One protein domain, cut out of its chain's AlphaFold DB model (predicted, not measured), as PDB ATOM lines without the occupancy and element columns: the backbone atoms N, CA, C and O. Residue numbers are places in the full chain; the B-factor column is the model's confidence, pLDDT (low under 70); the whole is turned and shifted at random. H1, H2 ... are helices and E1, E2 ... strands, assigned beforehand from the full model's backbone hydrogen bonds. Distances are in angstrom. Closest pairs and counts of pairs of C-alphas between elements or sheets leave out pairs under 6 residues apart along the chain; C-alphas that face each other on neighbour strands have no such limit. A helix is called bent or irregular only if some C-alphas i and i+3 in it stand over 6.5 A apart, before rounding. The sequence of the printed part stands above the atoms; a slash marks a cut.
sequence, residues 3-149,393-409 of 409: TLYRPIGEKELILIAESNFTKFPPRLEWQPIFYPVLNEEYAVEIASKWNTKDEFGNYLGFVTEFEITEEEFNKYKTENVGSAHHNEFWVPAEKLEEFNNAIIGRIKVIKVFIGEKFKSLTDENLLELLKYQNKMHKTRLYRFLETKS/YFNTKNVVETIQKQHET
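This is residues 3 to 149 and 393 to 409 of the 409 residues of an uncharacterized protein of Kordia algicida OT-1 (UniProt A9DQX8). A strongly twisted wall of three antiparallel strands, E1, E2 and E5 in that order, has H2 over one face and H1 over the other, while two long helices running opposite ways, H5 and H6, pack together at the E5 edge. The small hairpin E3 and E4, with H3 and H4, lies away from that helix pair, and residues 142 to 149, the end of H5 and what follows it, stick out. The 164 printed residues include six named helices and five named strands, in the order E1 H1 H2 E2 H3 E3 E4 H4 E5 H5 H6. The class is mixed, and the whole is compact, with a radius of gyration of the C-alphas of 16.1 A and spans of 48 by 41 by 30 A.

E1, residues 3 to 8, is the antiparallel neighbour of E2, residues 60 to 68, with N 6 and O 64 3.0 A apart, within hydrogen-bond range. E2 is the inner strand, and E5, residues 103 to 114, is antiparallel to it, with N 63 and O 111 at 2.9 A. H1, residues 10 to 18, and H2, residues 40 to 49, are on opposite faces of this sheet, making three layers, helices on both faces of a sheet. H1 has a height over the sheet of 8.0 A, and H2 one of 7.2 A; the closest C-alphas of H2 and E2 are those of Ala 47 and Gly 61, at 4.1 A. H3, residues 70 to 73, only grazes the sheet, and only just is on it, with 5 pairs of C-alphas within 10 A. E3, residues 78 to 80, and E4, residues 87 to 89, form an antiparallel hairpin, with N 79 and O 88 at 2.8 A. H4, residues 93 to 101, is close to H3 but not clearly touching; their closest C-alphas, those of Glu 72 and Phe 99, are 7.0 A apart. H5, residues 125 to 146, only just touches H1, with 3 pairs of C-alphas within 8 A, made by residues 126 to 129 of H5 alone; the closest are those of Ile 14 and Leu 126, at 6.5 A. H6, residues 393 to 407, touches H5 at a shallow tilt of 28 degrees, opposite ways, with the C-alphas of His 137 and Tyr 393 closest, at 5.0 A. H6 is over E5, slantwise to the strands at 37 degrees on the local plane, and the closest C-alphas of the two are those of Ile 110 and Asn 395, at 4.8 A. Every O i to N i+4 pair is within hydrogen-bond range in H1, H2, H5 and H6, against 3 of 5 in H4; H3 is too short for such a pair.

E1 begins at C-alpha 3, (114.206, 74.679, 88.796). From first to last C-alpha E2 measures 25.4 A, and E5, which bends by 67 degrees at residue 106, 27.3 A. H4 is irregular, with C-alphas 94 and 97 7.2 A apart. H5 measures 30.8 A and ends at C-alpha 146, (133.955, 85.186, 104.373); H6 measures 21.2 A and ends at C-alpha 407, (124.773, 101.280, 75.924).

The two C-alphas farthest apart, those of Trp 30 and Lys 148, are 51.7 A apart. Residues 150 to 392 are not printed, and C-alphas 149 and 393 lie 20.2 A apart across this cut. H1 to H2 is a long link of 21 residues, and its residues 33 to 34 pair antiparallel with residues 91 to 92. The mean pLDDT of the printed part is 91.9, and residues 407 to 409 are under 70.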
ATOM      1  N   THR A   3     113.795  73.528  89.607       96.00
ATOM      2  CA  THR A   3     114.206  74.679  88.796       96.00
ATOM      3  C   THR A   3     113.415  74.708  87.496       96.00
ATOM      4  O   THR A   3     113.280  73.681  86.830       96.00
ATOM      5  N   LEU A   4     112.915  75.886  87.145       98.19
ATOM      6  CA  LEU A   4     112.264  76.190  85.879       98.19
ATOM      7  C   LEU A   4     112.914  77.427  85.263       98.19
ATOM      8  O   LEU A   4     113.582  78.213  85.943       98.19
ATOM      9  N   TYR A   5     112.690  77.600  83.968       98.38
ATOM     10  CA  TYR A   5     113.216  78.721  83.211       98.38
ATOM     11  C   TYR A   5     112.092  79.445  82.490       98.38
ATOM     12  O   TYR A   5     111.055  78.860  82.167       98.38
ATOM     13  N   ARG A   6     112.297  80.726  82.199       97.88
ATOM     14  CA  ARG A   6     111.400  81.461  81.312       97.88
ATOM     15  C   ARG A   6     112.177  82.459  80.455       97.88
ATOM     16  O   ARG A   6     112.865  83.320  81.013       97.88
ATOM     17  N   PRO A   7     112.088  82.353  79.122       97.88
ATOM     18  CA  PRO A   7     112.575  83.385  78.223       97.88
ATOM     19  C   PRO A   7     111.611  84.576  78.238       97.88
ATOM     20  O   PRO A   7     110.395  84.390  78.175       97.88
ATOM     21  N   ILE A   8     112.143  85.790  78.339       97.12
ATOM     22  CA  ILE A   8     111.352  87.025  78.419       97.12
ATOM     23  C   ILE A   8     111.988  88.142  77.584       97.12
ATOM     24  O   ILE A   8     113.186  88.114  77.306       97.12
ATOM     25  N   GLY A   9     111.184  89.135  77.205       96.19
ATOM     26  CA  GLY A   9     111.665  90.392  76.619       96.19
ATOM     27  C   GLY A   9     111.889  91.484  77.667       96.19
ATOM     28  O   GLY A   9     111.570  91.300  78.844       96.19
ATOM     29  N   GLU A  10     112.384  92.647  77.238       95.19
ATOM     30  CA  GLU A  10     112.694  93.765  78.143       95.19
ATOM     31  C   GLU A  10     111.486  94.226  78.972       95.19
ATOM     32  O   GLU A  10     111.584  94.354  80.189       95.19
ATOM     33  N   LYS A  11     110.319  94.403  78.340       92.94
ATOM     34  CA  LYS A  11     109.106  94.878  79.032       92.94
ATOM     35  C   LYS A  11     108.671  93.958  80.171       92.94
ATOM     36  O   LYS A  11     108.269  94.428  81.227       92.94
ATOM     37  N   GLU A  12     108.745  92.645  79.961       95.12
ATOM     38  CA  GLU A  12     108.401  91.672  81.003       95.12
ATOM     39  C   GLU A  12     109.456  91.677  82.117       95.12
ATOM     40  O   GLU A  12     109.098  91.582  83.288       95.12
ATOM     41  N   LEU A  13     110.737  91.874  81.782       95.44
ATOM     42  CA  LEU A  13     111.802  92.019  82.774       95.44
ATOM     43  C   LEU A  13     111.613  93.261  83.661       95.44
ATOM     44  O   LEU A  13     111.805  93.154  84.870       95.44
ATOM     45  N   ILE A  14     111.200  94.400  83.095       92.81
ATOM     46  CA  ILE A  14     110.897  95.623  83.860       92.81
ATOM     47  C   ILE A  14     109.807  95.339  84.904       92.81
ATOM     48  O   ILE A  14     110.012  95.590  86.089       92.81
ATOM     49  N   LEU A  15     108.700  94.703  84.505       93.38
ATOM     50  CA  LEU A  15     107.604  94.351  85.421       93.38
ATOM     51  C   LEU A  15     108.035  93.357  86.515       93.38
ATOM     52  O   LEU A  15     107.594  93.437  87.663       93.38
ATOM     53  N   ILE A  16     108.912  92.408  86.181       93.94
ATOM     54  CA  ILE A  16     109.504  91.503  87.177       93.94
ATOM     55  C   ILE A  16     110.368  92.302  88.159       93.94
ATOM     56  O   ILE A  16     110.300  92.059  89.367       93.94
ATOM     57  N   ALA A  17     111.153  93.259  87.668       87.25
ATOM     58  CA  ALA A  17     112.021  94.085  88.494       87.25
ATOM     59  C   ALA A  17     111.224  94.984  89.457       87.25
ATOM     60  O   ALA A  17     111.586  95.060  90.630       87.25
ATOM     61  N   GLU A  18     110.091  95.552  89.025       85.56
ATOM     62  CA  GLU A  18     109.149  96.294  89.886       85.56
ATOM     63  C   GLU A  18     108.621  95.449  91.056       85.56
ATOM     64  O   GLU A  18     108.325  95.961  92.134       85.56
ATOM     65  N   SER A  19     108.544  94.127  90.877       85.50
ATOM     66  CA  SER A  19     108.171  93.185  91.936       85.50
ATOM     67  C   SER A  19     109.345  92.723  92.809       85.50
ATOM     68  O   SER A  19     109.229  91.727  93.528       85.50
ATOM     69  N   ASN A  20     110.503  93.382  92.726       82.44
ATOM     70  CA  ASN A  20     111.761  92.932  93.330       82.44
ATOM     71  C   ASN A  20     112.162  91.507  92.910       82.44
ATOM     72  O   ASN A  20     112.820  90.789  93.668       82.44
ATOM     73  N   PHE A  21     111.804  91.109  91.686       91.25
ATOM     74  CA  PHE A  21     112.052  89.779  91.130       91.25
ATOM     75  C   PHE A  21     111.370  88.643  91.904       91.25
ATOM     76  O   PHE A  21     111.872  87.521  91.918       91.25
ATOM     77  N   THR A  22     110.249  88.908  92.571       90.00
ATOM     78  CA  THR A  22     109.532  87.880  93.349       90.00
ATOM     79  C   THR A  22     108.441  87.178  92.548       90.00
ATOM     80  O   THR A  22     108.061  86.066  92.902       90.00
ATOM     81  N   LYS A  23     107.956  87.783  91.455       95.50
ATOM     82  CA  LYS A  23     106.842  87.245  90.667       95.50
ATOM     83  C   LYS A  23     106.905  87.631  89.192       95.50
ATOM     84  O   LYS A  23     107.473  88.657  88.824       95.50
ATOM     85  N   PHE A  24     106.268  86.818  88.355       97.44
ATOM     86  CA  PHE A  24     105.961  87.164  86.969       97.44
ATOM     87  C   PHE A  24     104.700  88.037  86.893       97.44
ATOM     88  O   PHE A  24     103.784  87.849  87.705       97.44
ATOM     89  N   PRO A  25     104.616  88.978  85.934       95.44
ATOM     90  CA  PRO A  25     103.440  89.824  85.784       95.44
ATOM     91  C   PRO A  25     102.206  89.014  85.353       95.44
ATOM     92  O   PRO A  25     102.356  87.994  84.669       95.44
ATOM     93  N   PRO A  26     100.986  89.469  85.698       93.62
ATOM     94  CA  PRO A  26      99.751  88.878  85.192       93.62
ATOM     95  C   PRO A  26      99.750  88.761  83.663       93.62
ATOM     96  O   PRO A  26     100.288  89.618  82.956       93.62
ATOM     97  N   ARG A  27      99.129  87.699  83.143       93.25
ATOM     98  CA  ARG A  27      98.951  87.525  81.697       93.25
ATOM     99  C   ARG A  27      97.931  88.532  81.168       93.25
ATOM    100  O   ARG A  27      97.022  88.944  81.885       93.25
ATOM    101  N   LEU A  28      98.076  88.912  79.901       88.12
ATOM    102  CA  LEU A  28      97.057  89.707  79.213       88.12
ATOM    103  C   LEU A  28      95.788  88.866  79.023       88.12
ATOM    104  O   LEU A  28      95.884  87.649  78.903       88.12
ATOM    105  N   GLU A  29      94.614  89.497  78.925       83.12
ATOM    106  CA  GLU A  29      93.323  88.783  78.820       83.12
ATOM    107  C   GLU A  29      93.281  87.747  77.683       83.12
ATOM    108  O   GLU A  29      92.660  86.696  77.806       83.12
ATOM    109  N   TRP A  30      93.980  88.015  76.579       85.69
ATOM    110  CA  TRP A  30      94.056  87.121  75.422       85.69
ATOM    111  C   TRP A  30      95.096  85.997  75.564       85.69
ATOM    112  O   TRP A  30      95.207  85.154  74.675       85.69
ATOM    113  N   GLN A  31      95.881  85.976  76.644       90.25
ATOM    114  CA  GLN A  31      96.923  84.987  76.922       90.25
ATOM    115  C   GLN A  31      96.427  83.994  77.986       90.25
ATOM    116  O   GLN A  31      96.654  84.216  79.174       90.25
ATOM    117  N   PRO A  32      95.794  82.873  77.593       92.94
ATOM    118  CA  PRO A  32      95.118  81.974  78.534       92.94
ATOM    119  C   PRO A  32      96.078  81.184  79.431       92.94
ATOM    120  O   PRO A  32      95.655  80.611  80.432       92.94
ATOM    121  N   ILE A  33      97.364  81.128  79.072       95.06
ATOM    122  CA  ILE A  33      98.374  80.353  79.790       95.06
ATOM    123  C   ILE A  33      99.653  81.159  80.046       95.06
ATOM    124  O   ILE A  33     100.089  81.997  79.244       95.06
ATOM    125  N   PHE A  34     100.271  80.858  81.181       96.12
ATOM    126  CA  PHE A  34     101.662  81.118  81.513       96.12
ATOM    127  C   PHE A  34     102.462  79.830  81.290       96.12
ATOM    128  O   PHE A  34     102.069  78.763  81.759       96.12
ATOM    129  N   TYR A  35     103.575  79.920  80.565       95.12
ATOM    130  CA  TYR A  35     104.369  78.749  80.195       95.12
ATOM    131  C   TYR A  35     105.836  78.923  80.599       95.12
ATOM    132  O   TYR A  35     106.596  79.649  79.950       95.12
ATOM    133  N   PRO A  36     106.252  78.324  81.722       97.19
ATOM    134  CA  PRO A  36     107.655  78.144  82.034       97.19
ATOM    135  C   PRO A  36     108.182  76.863  81.376       97.19
ATOM    136  O   PRO A  36     107.453  75.884  81.209       97.19
ATOM    137  N   VAL A  37     109.463  76.858  81.023       97.81
ATOM    138  CA  VAL A  37     110.135  75.718  80.393       97.81
ATOM    139  C   VAL A  37     110.988  74.955  81.403       97.81
ATOM    140  O   VAL A  37     111.482  75.517  82.383       97.81
ATOM    141  N   LEU A  38     111.164  73.654  81.176       97.25
ATOM    142  CA  LEU A  38     111.772  72.745  82.157       97.25
ATOM    143  C   LEU A  38     113.304  72.661  82.063       97.25
ATOM    144  O   LEU A  38     113.929  71.984  82.876       97.25
ATOM    145  N   ASN A  39     113.920  73.306  81.073       96.62
ATOM    146  CA  ASN A  39     115.371  73.305  80.898       96.62
ATOM    147  C   ASN A  39     115.888  74.605  80.277       96.62
ATOM    148  O   ASN A  39     115.189  75.294  79.532       96.62
ATOM    149  N   GLU A  40     117.146  74.904  80.585       97.06
ATOM    150  CA  GLU A  40     117.823  76.120  80.153       97.06
ATOM    151  C   GLU A  40     118.042  76.168  78.635       97.06
ATOM    152  O   GLU A  40     117.924  77.235  78.039       97.06
ATOM    153  N   GLU A  41     118.340  75.028  78.003       97.19
ATOM    154  CA  GLU A  41     118.620  74.942  76.563       97.19
ATOM    155  C   GLU A  41     117.434  75.455  75.743       97.19
ATOM    156  O   GLU A  41     117.599  76.333  74.893       97.19
ATOM    157  N   TYR A  42     116.224  75.001  76.067       97.31
ATOM    158  CA  TYR A  42     115.021  75.461  75.391       97.31
ATOM    159  C   TYR A  42     114.739  76.952  75.659       97.31
ATOM    160  O   TYR A  42     114.403  77.691  74.734       97.31
ATOM    161  N   ALA A  43     114.964  77.442  76.884       97.94
ATOM    162  CA  ALA A  43     114.826  78.871  77.183       97.94
ATOM    163  C   ALA A  43     115.819  79.732  76.378       97.94
ATOM    164  O   ALA A  43     115.454  80.794  75.874       97.94
ATOM    165  N   VAL A  44     117.062  79.267  76.222       97.94
ATOM    166  CA  VAL A  44     118.093  79.918  75.400       97.94
ATOM    167  C   VAL A  44     117.689  79.947  73.935       97.94
ATOM    168  O   VAL A  44     117.833  80.989  73.294       97.94
ATOM    169  N   GLU A  45     117.170  78.844  73.393       97.38
ATOM    170  CA  GLU A  45     116.662  78.824  72.024       97.38
ATOM    171  C   GLU A  45     115.587  79.886  71.824       97.38
ATOM    172  O   GLU A  45     115.648  80.630  70.843       97.38
ATOM    173  N   ILE A  46     114.660  80.014  72.778       96.88
ATOM    174  CA  ILE A  46     113.582  80.988  72.658       96.88
ATOM    175  C   ILE A  46     114.079  82.423  72.735       96.88
ATOM    176  O   ILE A  46     113.810  83.221  71.827       96.88
ATOM    177  N   ALA A  47     114.864  82.721  73.765       97.44
ATOM    178  CA  ALA A  47     115.423  84.044  73.967       97.44
ATOM    179  C   ALA A  47     116.273  84.481  72.761       97.44
ATOM    180  O   ALA A  47     116.113  85.589  72.260       97.44
ATOM    181  N   SER A  48     117.136  83.600  72.247       97.31
ATOM    182  CA  SER A  48     118.075  83.937  71.171       97.31
ATOM    183  C   SER A  48     117.464  83.949  69.768       97.31
ATOM    184  O   SER A  48     117.896  84.754  68.943       97.31
ATOM    185  N   LYS A  49     116.486  83.082  69.463       95.88
ATOM    186  CA  LYS A  49     115.946  82.927  68.096       95.88
ATOM    187  C   LYS A  49     114.658  83.709  67.848       95.88
ATOM    188  O   LYS A  49     114.427  84.091  66.694       95.88
ATOM    189  N   TRP A  50     113.831  83.892  68.881       95.62
ATOM    190  CA  TRP A  50     112.510  84.521  68.771       95.62
ATOM    191  C   TRP A  50     112.454  85.881  69.474       95.62
ATOM    192  O   TRP A  50     112.116  86.855  68.807       95.62
ATOM    193  N   ASN A  51     112.850  86.005  70.751       96.31
ATOM    194  CA  ASN A  51     112.769  87.303  71.452       96.31
ATOM    195  C   ASN A  51     113.681  88.382  70.840       96.31
ATOM    196  O   ASN A  51     113.291  89.541  70.767       96.31
ATOM    197  N   THR A  52     114.846  88.009  70.305       96.44
ATOM    198  CA  THR A  52     115.737  88.937  69.574       96.44
ATOM    199  C   THR A  52     115.122  89.523  68.298       96.44
ATOM    200  O   THR A  52     115.620  90.514  67.767       96.44
ATOM    201  N   LYS A  53     114.049  88.922  67.775       96.25
ATOM    202  CA  LYS A  53     113.331  89.388  66.578       96.25
ATOM    203  C   LYS A  53     112.005  90.064  66.916       96.25
ATOM    204  O   LYS A  53     111.373  90.613  66.016       96.25
ATOM    205  N   ASP A  54     111.591  90.000  68.177       94.06
ATOM    206  CA  ASP A  54     110.330  90.546  68.649       94.06
ATOM    207  C   ASP A  54     110.481  92.027  69.006       94.06
ATOM    208  O   ASP A  54     111.188  92.399  69.943       94.06
ATOM    209  N   GLU A  55     109.776  92.876  68.266       93.62
ATOM    210  CA  GLU A  55     109.723  94.314  68.522       93.62
ATOM    211  C   GLU A  55     109.071  94.625  69.876       93.62
ATOM    212  O   GLU A  55     109.469  95.575  70.551       93.62
ATOM    213  N   PHE A  56     108.103  93.815  70.326       89.25
ATOM    214  CA  PHE A  56     107.439  94.060  71.602       89.25
ATOM    215  C   PHE A  56     108.391  93.867  72.788       89.25
ATOM    216  O   PHE A  56     108.353  94.664  73.729       89.25
ATOM    217  N   GLY A  57     109.263  92.859  72.717       88.81
ATOM    218  CA  GLY A  57     110.366  92.620  73.649       88.81
ATOM    219  C   GLY A  57     111.585  93.530  73.462       88.81
ATOM    220  O   GLY A  57     112.605  93.278  74.103       88.81
ATOM    221  N   ASN A  58     111.487  94.555  72.606       94.38
ATOM    222  CA  ASN A  58     112.567  95.464  72.214       94.38
ATOM    223  C   ASN A  58     113.798  94.744  71.634       94.38
ATOM    224  O   ASN A  58     114.934  95.144  71.866       94.38
ATOM    225  N   TYR A  59     113.590  93.652  70.892       96.38
ATOM    226  CA  TYR A  59     114.667  92.855  70.295       96.38
ATOM    227  C   TYR A  59     115.681  92.310  71.320       96.38
ATOM    228  O   TYR A  59     116.801  91.946  70.957       96.38
ATOM    229  N   LEU A  60     115.296  92.227  72.597       96.12
ATOM    230  CA  LEU A  60     116.085  91.637  73.671       96.12
ATOM    231  C   LEU A  60     115.457  90.318  74.111       96.12
ATOM    232  O   LEU A  60     114.256  90.230  74.358       96.12
ATOM    233  N   GLY A  61     116.293  89.293  74.244       97.38
ATOM    234  CA  GLY A  61     115.916  88.010  74.821       97.38
ATOM    235  C   GLY A  61     116.673  87.757  76.110       97.38
ATOM    236  O   GLY A  61     117.875  87.507  76.081       97.38
ATOM    237  N   PHE A  62     115.979  87.762  77.238       97.69
ATOM    238  CA  PHE A  62     116.538  87.370  78.526       97.69
ATOM    239  C   PHE A  62     116.129  85.945  78.866       97.69
ATOM    240  O   PHE A  62     115.001  85.534  78.605       97.69
ATOM    241  N   VAL A  63     117.028  85.201  79.503       98.38
ATOM    242  CA  VAL A  63     116.700  83.913  80.122       98.38
ATOM    243  C   VAL A  63     116.632  84.116  81.624       98.38
ATOM    244  O   VAL A  63     117.611  84.553  82.239       98.38
ATOM    245  N   THR A  64     115.490  83.771  82.209       98.12
ATOM    246  CA  THR A  64     115.311  83.745  83.659       98.12
ATOM    247  C   THR A  64     115.318  82.325  84.202       98.12
ATOM    248  O   THR A  64     114.863  81.400  83.531       98.12
ATOM    249  N   GLU A  65     115.834  82.167  85.418       97.38
ATOM    250  CA  GLU A  65     115.817  80.941  86.215       97.38
ATOM    251  C   GLU A  65     115.103  81.219  87.539       97.38
ATOM    252  O   GLU A  65     115.380  82.220  88.208       97.38
ATOM    253  N   PHE A  66     114.219  80.321  87.953       96.62
ATOM    254  CA  PHE A  66     113.549  80.405  89.245       96.62
ATOM    255  C   PHE A  66     113.260  79.008  89.798       96.62
ATOM    256  O   PHE A  66     113.217  78.015  89.072       96.62
ATOM    257  N   GLU A  67     113.107  78.925  91.115       95.31
ATOM    258  CA  GLU A  67     112.841  77.676  91.823       95.31
ATOM    259  C   GLU A  67     111.411  77.699  92.357       95.31
ATOM    260  O   GLU A  67     110.959  78.736  92.833       95.31
ATOM    261  N   ILE A  68     110.714  76.566  92.304       96.19
ATOM    262  CA  ILE A  68     109.383  76.396  92.902       96.19
ATOM    263  C   ILE A  68     109.352  75.211  93.871       96.19
ATOM    264  O   ILE A  68     110.247  74.345  93.876       96.19
ATOM    265  N   THR A  69     108.320  75.163  94.713       94.81
ATOM    266  CA  THR A  69     108.066  74.013  95.593       94.81
ATOM    267  C   THR A  69     107.790  72.747  94.771       94.81
ATOM    268  O   THR A  69     107.315  72.798  93.637       94.81
ATOM    269  N   GLU A  70     108.117  71.576  95.326       95.00
ATOM    270  CA  GLU A  70     107.792  70.301  94.660       95.00
ATOM    271  C   GLU A  70     106.290  70.057  94.579       95.00
ATOM    272  O   GLU A  70     105.818  69.487  93.600       95.00
ATOM    273  N   GLU A  71     105.548  70.517  95.585       95.94
ATOM    274  CA  GLU A  71     104.091  70.474  95.588       95.94
ATOM    275  C   GLU A  71     103.521  71.219  94.380       95.94
ATOM    276  O   GLU A  71     102.730  70.641  93.641       95.94
ATOM    277  N   GLU A  72     103.974  72.454  94.132       96.81
ATOM    278  CA  GLU A  72     103.514  73.233  92.985       96.81
ATOM    279  C   GLU A  72     103.943  72.602  91.661       96.81
ATOM    280  O   GLU A  72     103.137  72.461  90.745       96.81
ATOM    281  N   PHE A  73     105.198  72.151  91.567       96.50
ATOM    282  CA  PHE A  73     105.725  71.522  90.355       96.50
ATOM    283  C   PHE A  73     104.896  70.306  89.919       96.50
ATOM    284  O   PHE A  73     104.654  70.115  88.731       96.50
ATOM    285  N   ASN A  74     104.428  69.497  90.873       95.81
ATOM    286  CA  ASN A  74     103.675  68.275  90.590       95.81
ATOM    287  C   ASN A  74     102.205  68.523  90.197       95.81
ATOM    288  O   ASN A  74     101.521  67.573  89.812       95.81
ATOM    289  N   LYS A  75     101.702  69.767  90.269       96.56
ATOM    290  CA  LYS A  75     100.331  70.113  89.843       96.56
ATOM    291  C   LYS A  75     100.170  70.176  88.325       96.56
ATOM    292  O   LYS A  75      99.047  70.066  87.833       96.56
ATOM    293  N   TYR A  76     101.262  70.370  87.586       95.88
ATOM    294  CA  TYR A  76     101.226  70.628  86.150       95.88
ATOM    295  C   TYR A  76     101.788  69.454  85.351       95.88
ATOM    296  O   TYR A  76     102.813  68.862  85.688       95.88
ATOM    297  N   LYS A  77     101.109  69.122  84.251       95.75
ATOM    298  CA  LYS A  77     101.590  68.127  83.292       95.75
ATOM    299  C   LYS A  77     102.728  68.729  82.470       95.75
ATOM    300  O   LYS A  77     102.631  69.862  82.012       95.75
ATOM    301  N   THR A  78     103.793  67.950  82.274       96.25
ATOM    302  CA  THR A  78     104.838  68.294  81.303       96.25
ATOM    303  C   THR A  78     104.281  68.122  79.897       96.25
ATOM    304  O   THR A  78     103.891  67.014  79.521       96.25
ATOM    305  N   GLU A  79     104.263  69.204  79.131       97.00
ATOM    306  CA  GLU A  79     103.907  69.206  77.718       97.00
ATOM    307  C   GLU A  79     105.185  69.272  76.881       97.00
ATOM    308  O   GLU A  79     106.076  70.076  77.152       97.00
ATOM    309  N   ASN A  80     105.289  68.407  75.872       95.62
ATOM    310  CA  ASN A  80     106.367  68.459  74.893       95.62
ATOM    311  C   ASN A  80     105.832  69.094  73.606       95.62
ATOM    312  O   ASN A  80     104.882  68.580  73.015       95.62
ATOM    313  N   VAL A  81     106.426  70.210  73.189       92.06
ATOM    314  CA  VAL A  81     105.903  71.053  72.098       92.06
ATOM    315  C   VAL A  81     106.784  71.045  70.849       92.06
ATOM    316  O   VAL A  81     106.688  71.930  70.001       92.06
ATOM    317  N   GLY A  82     107.641  70.035  70.703       89.94
ATOM    318  CA  GLY A  82     108.504  69.924  69.535       89.94
ATOM    319  C   GLY A  82     109.603  68.889  69.706       89.94
ATOM    320  O   GLY A  82     109.366  67.687  69.612       89.94
ATOM    321  N   SER A  83     110.836  69.364  69.885       89.50
ATOM    322  CA  SER A  83     112.001  68.490  70.063       89.50
ATOM    323  C   SER A  83     111.964  67.777  71.418       89.50
ATOM    324  O   SER A  83     111.258  68.189  72.335       89.50
ATOM    325  N   ALA A  84     112.772  66.726  71.585       88.88
ATOM    326  CA  ALA A  84     112.792  65.912  72.809       88.88
ATOM    327  C   ALA A  84     113.028  66.724  74.104       88.88
ATOM    328  O   ALA A  84     112.530  66.362  75.170       88.88
ATOM    329  N   HIS A  85     113.755  67.841  74.020       90.56
ATOM    330  CA  HIS A  85     114.006  68.760  75.130       90.56
ATOM    331  C   HIS A  85     113.050  69.963  75.177       90.56
ATOM    332  O   HIS A  85     113.127  70.750  76.111       90.56
ATOM    333  N   HIS A  86     112.117  70.128  74.236       94.88
ATOM    334  CA  HIS A  86     111.142  71.233  74.228       94.88
ATOM    335  C   HIS A  86     109.979  70.949  75.184       94.88
ATOM    336  O   HIS A  86     108.849  70.714  74.765       94.88
ATOM    337  N   ASN A  87     110.296  70.916  76.478       96.88
ATOM    338  CA  ASN A  87     109.363  70.612  77.557       96.88
ATOM    339  C   ASN A  87     108.966  71.883  78.312       96.88
ATOM    340  O   ASN A  87     109.831  72.636  78.775       96.88
ATOM    341  N   GLU A  88     107.665  72.074  78.495       97.69
ATOM    342  CA  GLU A  88     107.074  73.220  79.182       97.69
ATOM    343  C   GLU A  88     105.873  72.822  80.042       97.69
ATOM    344  O   GLU A  88     105.322  71.726  79.922       97.69
ATOM    345  N   PHE A  89     105.483  73.715  80.946       97.75
ATOM    346  CA  PHE A  89     104.203  73.631  81.636       97.75
ATOM    347  C   PHE A  89     103.206  74.591  81.012       97.75
ATOM    348  O   PHE A  89     103.572  75.681  80.589       97.75
ATOM    349  N   TRP A  90     101.929  74.221  81.031       97.25
ATOM    350  CA  TRP A  90     100.827  75.128  80.726       97.25
ATOM    351  C   TRP A  90     100.083  75.455  82.016       97.25
ATOM    352  O   TRP A  90      99.197  74.720  82.454       97.25
ATOM    353  N   VAL A  91     100.482  76.554  82.653       96.62
ATOM    354  CA  VAL A  91      99.842  77.082  83.859       96.62
ATOM    355  C   VAL A  91      98.693  77.992  83.419       96.62
ATOM    356  O   VAL A  91      98.953  78.964  82.712       96.62
ATOM    357  N   PRO A  92      97.433  77.727  83.801       96.56
ATOM    358  CA  PRO A  92      96.332  78.634  83.485       96.56
ATOM    359  C   PRO A  92      96.593  80.039  84.038       96.56
ATOM    360  O   PRO A  92      97.114  80.174  85.149       96.56
ATOM    361  N   ALA A  93      96.257  81.079  83.275       95.38
ATOM    362  CA  ALA A  93      96.530  82.466  83.652       95.38
ATOM    363  C   ALA A  93      95.930  82.835  85.022       95.38
ATOM    364  O   ALA A  93      96.572  83.533  85.804       95.38
ATOM    365  N   GLU A  94      94.751  82.302  85.346       94.62
ATOM    366  CA  GLU A  94      94.071  82.489  86.629       94.62
ATOM    367  C   GLU A  94      94.812  81.864  87.822       94.62
ATOM    368  O   GLU A  94      94.614  82.289  88.954       94.62
ATOM    369  N   LYS A  95      95.702  80.891  87.582       96.12
ATOM    370  CA  LYS A  95      96.536  80.251  88.615       96.12
ATOM    371  C   LYS A  95      97.926  80.869  88.736       96.12
ATOM    372  O   LYS A  95      98.718  80.420  89.561       96.12
ATOM    373  N   LEU A  96      98.254  81.883  87.931       96.25
ATOM    374  CA  LEU A  96      99.589  82.482  87.944       96.25
ATOM    375  C   LEU A  96      99.922  83.132  89.294       96.25
ATOM    376  O   LEU A  96     101.079  83.138  89.699       96.25
ATOM    377  N   GLU A  97      98.931  83.654  90.016       94.88
ATOM    378  CA  GLU A  97      99.156  84.195  91.359       94.88
ATOM    379  C   GLU A  97      99.552  83.099  92.361       94.88
ATOM    380  O   GLU A  97     100.548  83.250  93.069       94.88
ATOM    381  N   GLU A  98      98.845  81.965  92.367       95.44
ATOM    382  CA  GLU A  98      99.207  80.789  93.174       95.44
ATOM    383  C   GLU A  98     100.607  80.278  92.808       95.44
ATOM    384  O   GLU A  98     101.436  80.039  93.687       95.44
ATOM    385  N   PHE A  99     100.898  80.199  91.507       96.88
ATOM    386  CA  PHE A  99     102.203  79.792  90.997       96.88
ATOM    387  C   PHE A  99     103.321  80.743  91.450       96.88
ATOM    388  O   PHE A  99     104.379  80.296  91.891       96.88
ATOM    389  N   ASN A 100     103.087  82.056  91.383       96.25
ATOM    390  CA  ASN A 100     104.029  83.068  91.855       96.25
ATOM    391  C   ASN A 100     104.297  82.934  93.361       96.25
ATOM    392  O   ASN A 100     105.445  83.037  93.783       96.25
ATOM    393  N   ASN A 101     103.274  82.639  94.169       94.12
ATOM    394  CA  ASN A 101     103.435  82.417  95.611       94.12
ATOM    395  C   ASN A 101     104.266  81.164  95.940       94.12
ATOM    396  O   ASN A 101     104.827  81.064  97.031       94.12
ATOM    397  N   ALA A 102     104.370  80.216  95.007       95.31
ATOM    398  CA  ALA A 102     105.213  79.036  95.144       95.31
ATOM    399  C   ALA A 102     106.673  79.258  94.707       95.31
ATOM    400  O   ALA A 102     107.491  78.344  94.873       95.31
ATOM    401  N   ILE A 103     107.016  80.432  94.157       94.50
ATOM    402  CA  ILE A 103     108.397  80.785  93.807       94.50
ATOM    403  C   ILE A 103     109.229  80.913  95.085       94.50
ATOM    404  O   ILE A 103     108.901  81.633  96.025       94.50
ATOM    405  N   ILE A 104     110.360  80.214  95.103       90.38
ATOM    406  CA  ILE A 104     111.316  80.206  96.202       90.38
ATOM    407  C   ILE A 104     112.429  81.209  95.893       90.38
ATOM    408  O   ILE A 104     113.231  81.032  94.973       90.38
ATOM    409  N   GLY A 105     112.539  82.245  96.723       87.44
ATOM    410  CA  GLY A 105     113.580  83.262  96.594       87.44
ATOM    411  C   GLY A 105     113.239  84.305  95.533       87.44
ATOM    412  O   GLY A 105     112.212  84.962  95.631       87.44
ATOM    413  N   ARG A 106     114.138  84.515  94.564       90.44
ATOM    414  CA  ARG A 106     113.964  85.506  93.494       90.44
ATOM    415  C   ARG A 106     114.194  84.881  92.126       90.44
ATOM    416  O   ARG A 106     115.034  83.990  91.986       90.44
ATOM    417  N   ILE A 107     113.502  85.419  91.132       95.25
ATOM    418  CA  ILE A 107     113.727  85.181  89.712       95.25
ATOM    419  C   ILE A 107     115.100  85.761  89.348       95.25
ATOM    420  O   ILE A 107     115.378  86.945  89.554       95.25
ATOM    421  N   LYS A 108     115.990  84.913  88.836       94.12
ATOM    422  CA  LYS A 108     117.374  85.264  88.493       94.12
ATOM    423  C   LYS A 108     117.458  85.483  86.989       94.12
ATOM    424  O   LYS A 108     117.025  84.620  86.231       94.12
ATOM    425  N   VAL A 109     118.055  86.585  86.547       96.44
ATOM    426  CA  VAL A 109     118.387  86.768  85.128       96.44
ATOM    427  C   VAL A 109     119.753  86.143  84.881       96.44
ATOM    428  O   VAL A 109     120.745  86.571  85.478       96.44
ATOM    429  N   ILE A 110     119.796  85.103  84.043       95.94
ATOM    430  CA  ILE A 110     121.002  84.286  83.861       95.94
ATOM    431  C   ILE A 110     121.693  84.486  82.510       95.94
ATOM    432  O   ILE A 110     122.896  84.258  82.411       95.94
ATOM    433  N   LYS A 111     120.968  84.910  81.470       97.88
ATOM    434  CA  LYS A 111     121.531  85.192  80.139       97.88
ATOM    435  C   LYS A 111     120.767  86.315  79.454       97.88
ATOM    436  O   LYS A 111     119.597  86.548  79.758       97.88
ATOM    437  N   VAL A 112     121.430  86.961  78.500       97.62
ATOM    438  CA  VAL A 112     120.843  87.960  77.609       97.62
ATOM    439  C   VAL A 112     121.340  87.747  76.183       97.62
ATOM    440  O   VAL A 112     122.495  87.384  75.968       97.62
ATOM    441  N   PHE A 113     120.454  87.972  75.222       97.56
ATOM    442  CA  PHE A 113     120.700  87.933  73.789       97.56
ATOM    443  C   PHE A 113     120.167  89.220  73.170       97.56
ATOM    444  O   PHE A 113     119.067  89.665  73.504       97.56
ATOM    445  N   ILE A 114     120.947  89.804  72.267       95.94
ATOM    446  CA  ILE A 114     120.670  91.115  71.680       95.94
ATOM    447  C   ILE A 114     120.424  90.929  70.189       95.94
ATOM    448  O   ILE A 114     121.250  90.352  69.484       95.94
ATOM    449  N   GLY A 115     119.255  91.360  69.728       95.62
ATOM    450  CA  GLY A 115     118.877  91.319  68.325       95.62
ATOM    451  C   GLY A 115     119.493  92.456  67.519       95.62
ATOM    452  O   GLY A 115     119.746  93.538  68.037       95.62
ATOM    453  N   GLU A 116     119.661  92.239  66.215       93.88
ATOM    454  CA  GLU A 116     120.293  93.195  65.287       93.88
ATOM    455  C   GLU A 116     119.590  94.560  65.214       93.88
ATOM    456  O   GLU A 116     120.191  95.552  64.813       93.88
ATOM    457  N   LYS A 117     118.298  94.609  65.563       93.81
ATOM    458  CA  LYS A 117     117.476  95.828  65.532       93.81
ATOM    459  C   LYS A 117     117.381  96.541  66.883       93.81
ATOM    460  O   LYS A 117     116.706  97.569  66.957       93.81
ATOM    461  N   PHE A 118     118.018  96.012  67.930       93.81
ATOM    462  CA  PHE A 118     118.107  96.687  69.220       93.81
ATOM    463  C   PHE A 118     118.852  98.020  69.062       93.81
ATOM    464  O   PHE A 118     119.829  98.105  68.322       93.81
ATOM    465  N   LYS A 119     118.369  99.066  69.738       90.75
ATOM    466  CA  LYS A 119     118.968 100.410  69.685       90.75
ATOM    467  C   LYS A 119     119.371 100.912  71.062       90.75
ATOM    468  O   LYS A 119     120.483 101.382  71.239       90.75
ATOM    469  N   SER A 120     118.453 100.837  72.014       90.25
ATOM    470  CA  SER A 120     118.656 101.268  73.393       90.25
ATOM    471  C   SER A 120     117.610 100.606  74.280       90.25
ATOM    472  O   SER A 120     116.559 100.182  73.783       90.25
ATOM    473  N   LEU A 121     117.870 100.551  75.588       90.50
ATOM    474  CA  LEU A 121     116.832 100.206  76.554       90.50
ATOM    475  C   LEU A 121     115.682 101.220  76.498       90.50
ATOM    476  O   LEU A 121     115.862 102.391  76.157       90.50
ATOM    477  N   THR A 122     114.495 100.733  76.831       89.00
ATOM    478  CA  THR A 122     113.279 101.528  77.017       89.00
ATOM    479  C   THR A 122     113.206 102.164  78.403       89.00
ATOM    480  O   THR A 122     112.611 103.231  78.537       89.00
ATOM    481  N   ASP A 123     113.833 101.546  79.410       85.56
ATOM    482  CA  ASP A 123     113.977 102.091  80.763       85.56
ATOM    483  C   ASP A 123     115.451 102.084  81.185       85.56
ATOM    484  O   ASP A 123     116.064 101.031  81.378       85.56
ATOM    485  N   GLU A 124     116.025 103.273  81.356       77.19
ATOM    486  CA  GLU A 124     117.415 103.446  81.789       77.19
ATOM    487  C   GLU A 124     117.659 102.890  83.207       77.19
ATOM    488  O   GLU A 124     118.777 102.474  83.526       77.19
ATOM    489  N   ASN A 125     116.618 102.790  84.046       84.31
ATOM    490  CA  ASN A 125     116.734 102.234  85.397       84.31
ATOM    491  C   ASN A 125     116.937 100.718  85.399       84.31
ATOM    492  O   ASN A 125     117.439 100.170  86.385       84.31
ATOM    493  N   LEU A 126     116.583 100.023  84.314       86.62
ATOM    494  CA  LEU A 126     116.725  98.574  84.237       86.62
ATOM    495  C   LEU A 126     118.187  98.145  84.424       86.62
ATOM    496  O   LEU A 126     118.464  97.174  85.133       86.62
ATOM    497  N   LEU A 127     119.134  98.889  83.845       88.06
ATOM    498  CA  LEU A 127     120.558  98.609  84.021       88.06
ATOM    499  C   LEU A 127     120.986  98.773  85.488       88.06
ATOM    500  O   LEU A 127     121.708  97.923  86.011       88.06
ATOM    501  N   GLU A 128     120.517  99.816  86.176       84.62
ATOM    502  CA  GLU A 128     120.803 100.027  87.602       84.62
ATOM    503  C   GLU A 128     120.173  98.945  88.491       84.62
ATOM    504  O   GLU A 128     120.813  98.462  89.429       84.62
ATOM    505  N   LEU A 129     118.971  98.470  88.160       84.06
ATOM    506  CA  LEU A 129     118.319  97.355  88.855       84.06
ATOM    507  C   LEU A 129     119.087  96.040  88.679       84.06
ATOM    508  O   LEU A 129     119.311  95.316  89.654       84.06
ATOM    509  N   LEU A 130     119.558  95.741  87.464       88.19
ATOM    510  CA  LEU A 130     120.397  94.568  87.197       88.19
ATOM    511  C   LEU A 130     121.757  94.673  87.907       88.19
ATOM    512  O   LEU A 130     122.224  93.689  88.490       88.19
ATOM    513  N   LYS A 131     122.372  95.865  87.943       87.00
ATOM    514  CA  LYS A 131     123.585  96.134  88.739       87.00
ATOM    515  C   LYS A 131     123.338  95.915  90.230       87.00
ATOM    516  O   LYS A 131     124.158  95.286  90.903       87.00
ATOM    517  N   TYR A 132     122.212  96.389  90.758       83.25
ATOM    518  CA  TYR A 132     121.829  96.180  92.152       83.25
ATOM    519  C   TYR A 132     121.636  94.689  92.465       83.25
ATOM    520  O   TYR A 132     122.208  94.181  93.436       83.25
ATOM    521  N   GLN A 133     120.926  93.957  91.603       84.69
ATOM    522  CA  GLN A 133     120.754  92.510  91.722       84.69
ATOM    523  C   GLN A 133     122.114  91.785  91.706       84.69
ATOM    524  O   GLN A 133     122.388  90.951  92.576       84.69
ATOM    525  N   ASN A 134     123.014  92.161  90.791       88.88
ATOM    526  CA  ASN A 134     124.369  91.618  90.740       88.88
ATOM    527  C   ASN A 134     125.166  91.912  92.023       88.88
ATOM    528  O   ASN A 134     125.807  91.014  92.571       88.88
ATOM    529  N   LYS A 135     125.078  93.136  92.557       84.25
ATOM    530  CA  LYS A 135     125.723  93.536  93.818       84.25
ATOM    531  C   LYS A 135     125.208  92.729  95.010       84.25
ATOM    532  O   LYS A 135     126.000  92.330  95.872       84.25
ATOM    533  N   MET A 136     123.909  92.444  95.063       85.12
ATOM    534  CA  MET A 136     123.340  91.540  96.064       85.12
ATOM    535  C   MET A 136     123.919  90.132  95.922       85.12
ATOM    536  O   MET A 136     124.372  89.557  96.908       85.12
ATOM    537  N   HIS A 137     123.949  89.573  94.709       88.19
ATOM    538  CA  HIS A 137     124.509  88.239  94.461       88.19
ATOM    539  C   HIS A 137     125.989  88.160  94.836       88.19
ATOM    540  O   HIS A 137     126.386  87.214  95.519       88.19
ATOM    541  N   LYS A 138     126.769  89.199  94.505       86.31
ATOM    542  CA  LYS A 138     128.151  89.360  94.961       86.31
ATOM    543  C   LYS A 138     128.218  89.311  96.482       86.31
ATOM    544  O   LYS A 138     128.934  88.494  97.041       86.31
ATOM    545  N   THR A 139     127.421  90.126  97.170       81.31
ATOM    546  CA  THR A 139     127.440  90.177  98.638       81.31
ATOM    547  C   THR A 139     127.126  88.817  99.262       81.31
ATOM    548  O   THR A 139     127.797  88.415 100.204       81.31
ATOM    549  N   ARG A 140     126.152  88.074  98.723       87.81
ATOM    550  CA  ARG A 140     125.797  86.731  99.213       87.81
ATOM    551  C   ARG A 140     126.925  85.722  99.009       87.81
ATOM    552  O   ARG A 140     127.244  84.984  99.934       87.81
ATOM    553  N   LEU A 141     127.536  85.712  97.821       87.06
ATOM    554  CA  LEU A 141     128.671  84.845  97.503       87.06
ATOM    555  C   LEU A 141     129.862  85.131  98.419       87.06
ATOM    556  O   LEU A 141     130.418  84.217  99.019       87.06
ATOM    557  N   TYR A 142     130.225  86.401  98.564       80.50
ATOM    558  CA  TYR A 142     131.368  86.792  99.378       80.50
ATOM    559  C   TYR A 142     131.106  86.534 100.857       80.50
ATOM    560  O   TYR A 142     131.961  85.966 101.515       80.50
ATOM    561  N   ARG A 143     129.903  86.815 101.371       80.12
ATOM    562  CA  ARG A 143     129.550  86.506 102.767       80.12
ATOM    563  C   ARG A 143     129.599  85.015 103.074       80.12
ATOM    564  O   ARG A 143     130.051  84.639 104.151       80.12
ATOM    565  N   PHE A 144     129.198  84.177 102.121       85.06
ATOM    566  CA  PHE A 144     129.361  82.733 102.235       85.06
ATOM    567  C   PHE A 144     130.844  82.356 102.380       85.06
ATOM    568  O   PHE A 144     131.197  81.632 103.300       85.06
ATOM    569  N   LEU A 145     131.728  82.902 101.540       81.12
ATOM    570  CA  LEU A 145     133.173  82.633 101.604       81.12
ATOM    571  C   LEU A 145     133.846  83.219 102.857       81.12
ATOM    572  O   LEU A 145     134.753  82.612 103.427       81.12
ATOM    573  N   GLU A 146     133.387  84.394 103.285       75.00
ATOM    574  CA  GLU A 146     133.955  85.186 104.373       75.00
ATOM    575  C   GLU A 146     133.584  84.666 105.765       75.00
ATOM    576  O   GLU A 146     134.251  85.008 106.738       75.00
ATOM    577  N   THR A 147     132.534  83.858 105.890       73.00
ATOM    578  CA  THR A 147     132.054  83.377 107.190       73.00
ATOM    579  C   THR A 147     132.327  81.893 107.378       73.00
ATOM    580  O   THR A 147     132.333  81.116 106.422       73.00
ATOM    581  N   LYS A 148     132.557  81.479 108.626       72.69
ATOM    582  CA  LYS A 148     132.714  80.064 108.996       72.69
ATOM    583  C   LYS A 148     131.389  79.320 109.072       72.69
ATOM    584  O   LYS A 148     131.382  78.112 108.872       72.69
ATOM    585  N   SER A 149     130.292  80.021 109.371       75.81
ATOM    586  CA  SER A 149     128.960  79.411 109.426       75.81
ATOM    587  C   SER A 149     128.456  78.997 108.048       75.81
ATOM    588  O   SER A 149     127.651  78.079 107.955       75.81
ATOM    589  N   TYR A 393     125.899  84.828  90.621       92.19
ATOM    590  CA  TYR A 393     126.664  86.076  90.536       92.19
ATOM    591  C   TYR A 393     127.229  86.319  89.130       92.19
ATOM    592  O   TYR A 393     127.002  87.388  88.561       92.19
ATOM    593  N   PHE A 394     127.940  85.341  88.566       92.25
ATOM    594  CA  PHE A 394     128.631  85.507  87.286       92.25
ATOM    595  C   PHE A 394     127.673  85.595  86.100       92.25
ATOM    596  O   PHE A 394     127.889  86.406  85.205       92.25
ATOM    597  N   ASN A 395     126.573  84.847  86.122       93.81
ATOM    598  CA  ASN A 395     125.559  84.932  85.079       93.81
ATOM    599  C   ASN A 395     124.928  86.330  85.034       93.81
ATOM    600  O   ASN A 395     124.904  86.965  83.982       93.81
ATOM    601  N   THR A 396     124.496  86.865  86.180       92.25
ATOM    602  CA  THR A 396     123.931  88.223  86.233       92.25
ATOM    603  C   THR A 396     124.987  89.289  85.930       92.25
ATOM    604  O   THR A 396     124.668  90.296  85.305       92.25
ATOM    605  N   LYS A 397     126.255  89.074  86.313       92.69
ATOM    606  CA  LYS A 397     127.366  89.970  85.951       92.69
ATOM    607  C   LYS A 397     127.516  90.051  84.431       92.69
ATOM    608  O   LYS A 397     127.507  91.147  83.882       92.69
ATOM    609  N   ASN A 398     127.566  88.901  83.761       93.56
ATOM    610  CA  ASN A 398     127.672  88.823  82.305       93.56
ATOM    611  C   ASN A 398     126.495  89.523  81.615       93.56
ATOM    612  O   ASN A 398     126.693  90.197  80.608       93.56
ATOM    613  N   VAL A 399     125.280  89.407  82.163       94.44
ATOM    614  CA  VAL A 399     124.102  90.137  81.663       94.44
ATOM    615  C   VAL A 399     124.308  91.650  81.756       94.44
ATOM    616  O   VAL A 399     124.142  92.342  80.753       94.44
ATOM    617  N   VAL A 400     124.710  92.154  82.929       92.06
ATOM    618  CA  VAL A 400     124.978  93.586  83.154       92.06
ATOM    619  C   VAL A 400     126.044  94.099  82.189       92.06
ATOM    620  O   VAL A 400     125.824  95.102  81.518       92.06
ATOM    621  N   GLU A 401     127.171  93.399  82.075       92.56
ATOM    622  CA  GLU A 401     128.278  93.809  81.204       92.56
ATOM    623  C   GLU A 401     127.899  93.782  79.722       92.56
ATOM    624  O   GLU A 401     128.319  94.653  78.962       92.56
ATOM    625  N   THR A 402     127.096  92.803  79.301       93.19
ATOM    626  CA  THR A 402     126.645  92.694  77.908       93.19
ATOM    627  C   THR A 402     125.730  93.859  77.535       93.19
ATOM    628  O   THR A 402     125.926  94.471  76.488       93.19
ATOM    629  N   ILE A 403     124.775  94.206  78.405       90.00
ATOM    630  CA  ILE A 403     123.885  95.358  78.197       90.00
ATOM    631  C   ILE A 403     124.661  96.677  78.272       90.00
ATOM    632  O   ILE A 403     124.475  97.542  77.420       90.00
ATOM    633  N   GLN A 404     125.561  96.829  79.246       88.94
ATOM    634  CA  GLN A 404     126.346  98.051  79.416       88.94
ATOM    635  C   GLN A 404     127.233  98.339  78.196       88.94
ATOM    636  O   GLN A 404     127.246  99.467  77.714       88.94
ATOM    637  N   LYS A 405     127.908  97.322  77.643       87.81
ATOM    638  CA  LYS A 405     128.719  97.482  76.424       87.81
ATOM    639  C   LYS A 405     127.901  98.014  75.247       87.81
ATOM    640  O   LYS A 405     128.404  98.840  74.498       87.81
ATOM    641  N   GLN A 406     126.651  97.574  75.089       80.94
ATOM    642  CA  GLN A 406     125.774  98.084  74.027       80.94
ATOM    643  C   GLN A 406     125.221  99.484  74.309       80.94
ATOM    644  O   GLN A 406     124.875 100.182  73.373       80.94
ATOM    645  N   HIS A 407     125.138  99.905  75.572       69.94
ATOM    646  CA  HIS A 407     124.773 101.280  75.924       69.94
ATOM    647  C   HIS A 407     125.876 102.298  75.612       69.94
ATOM    648  O   HIS A 407     125.584 103.474  75.410       69.94
ATOM    649  N   GLU A 408     127.136 101.864  75.641       68.44
ATOM    650  CA  GLU A 408     128.317 102.705  75.414       68.44
ATOM    651  C   GLU A 408     128.749 102.761  73.934       68.44
ATOM    652  O   GLU A 408     129.612 103.571  73.589       68.44
ATOM    653  N   THR A 409     128.169 101.912  73.075       57.50
ATOM    654  CA  THR A 409     128.450 101.814  71.628       57.50
ATOM    655  C   THR A 409     127.369 102.529  70.830       57.50
ATOM    656  O   THR A 409     127.721 103.205  69.836       57.50
TER     657      THR A 409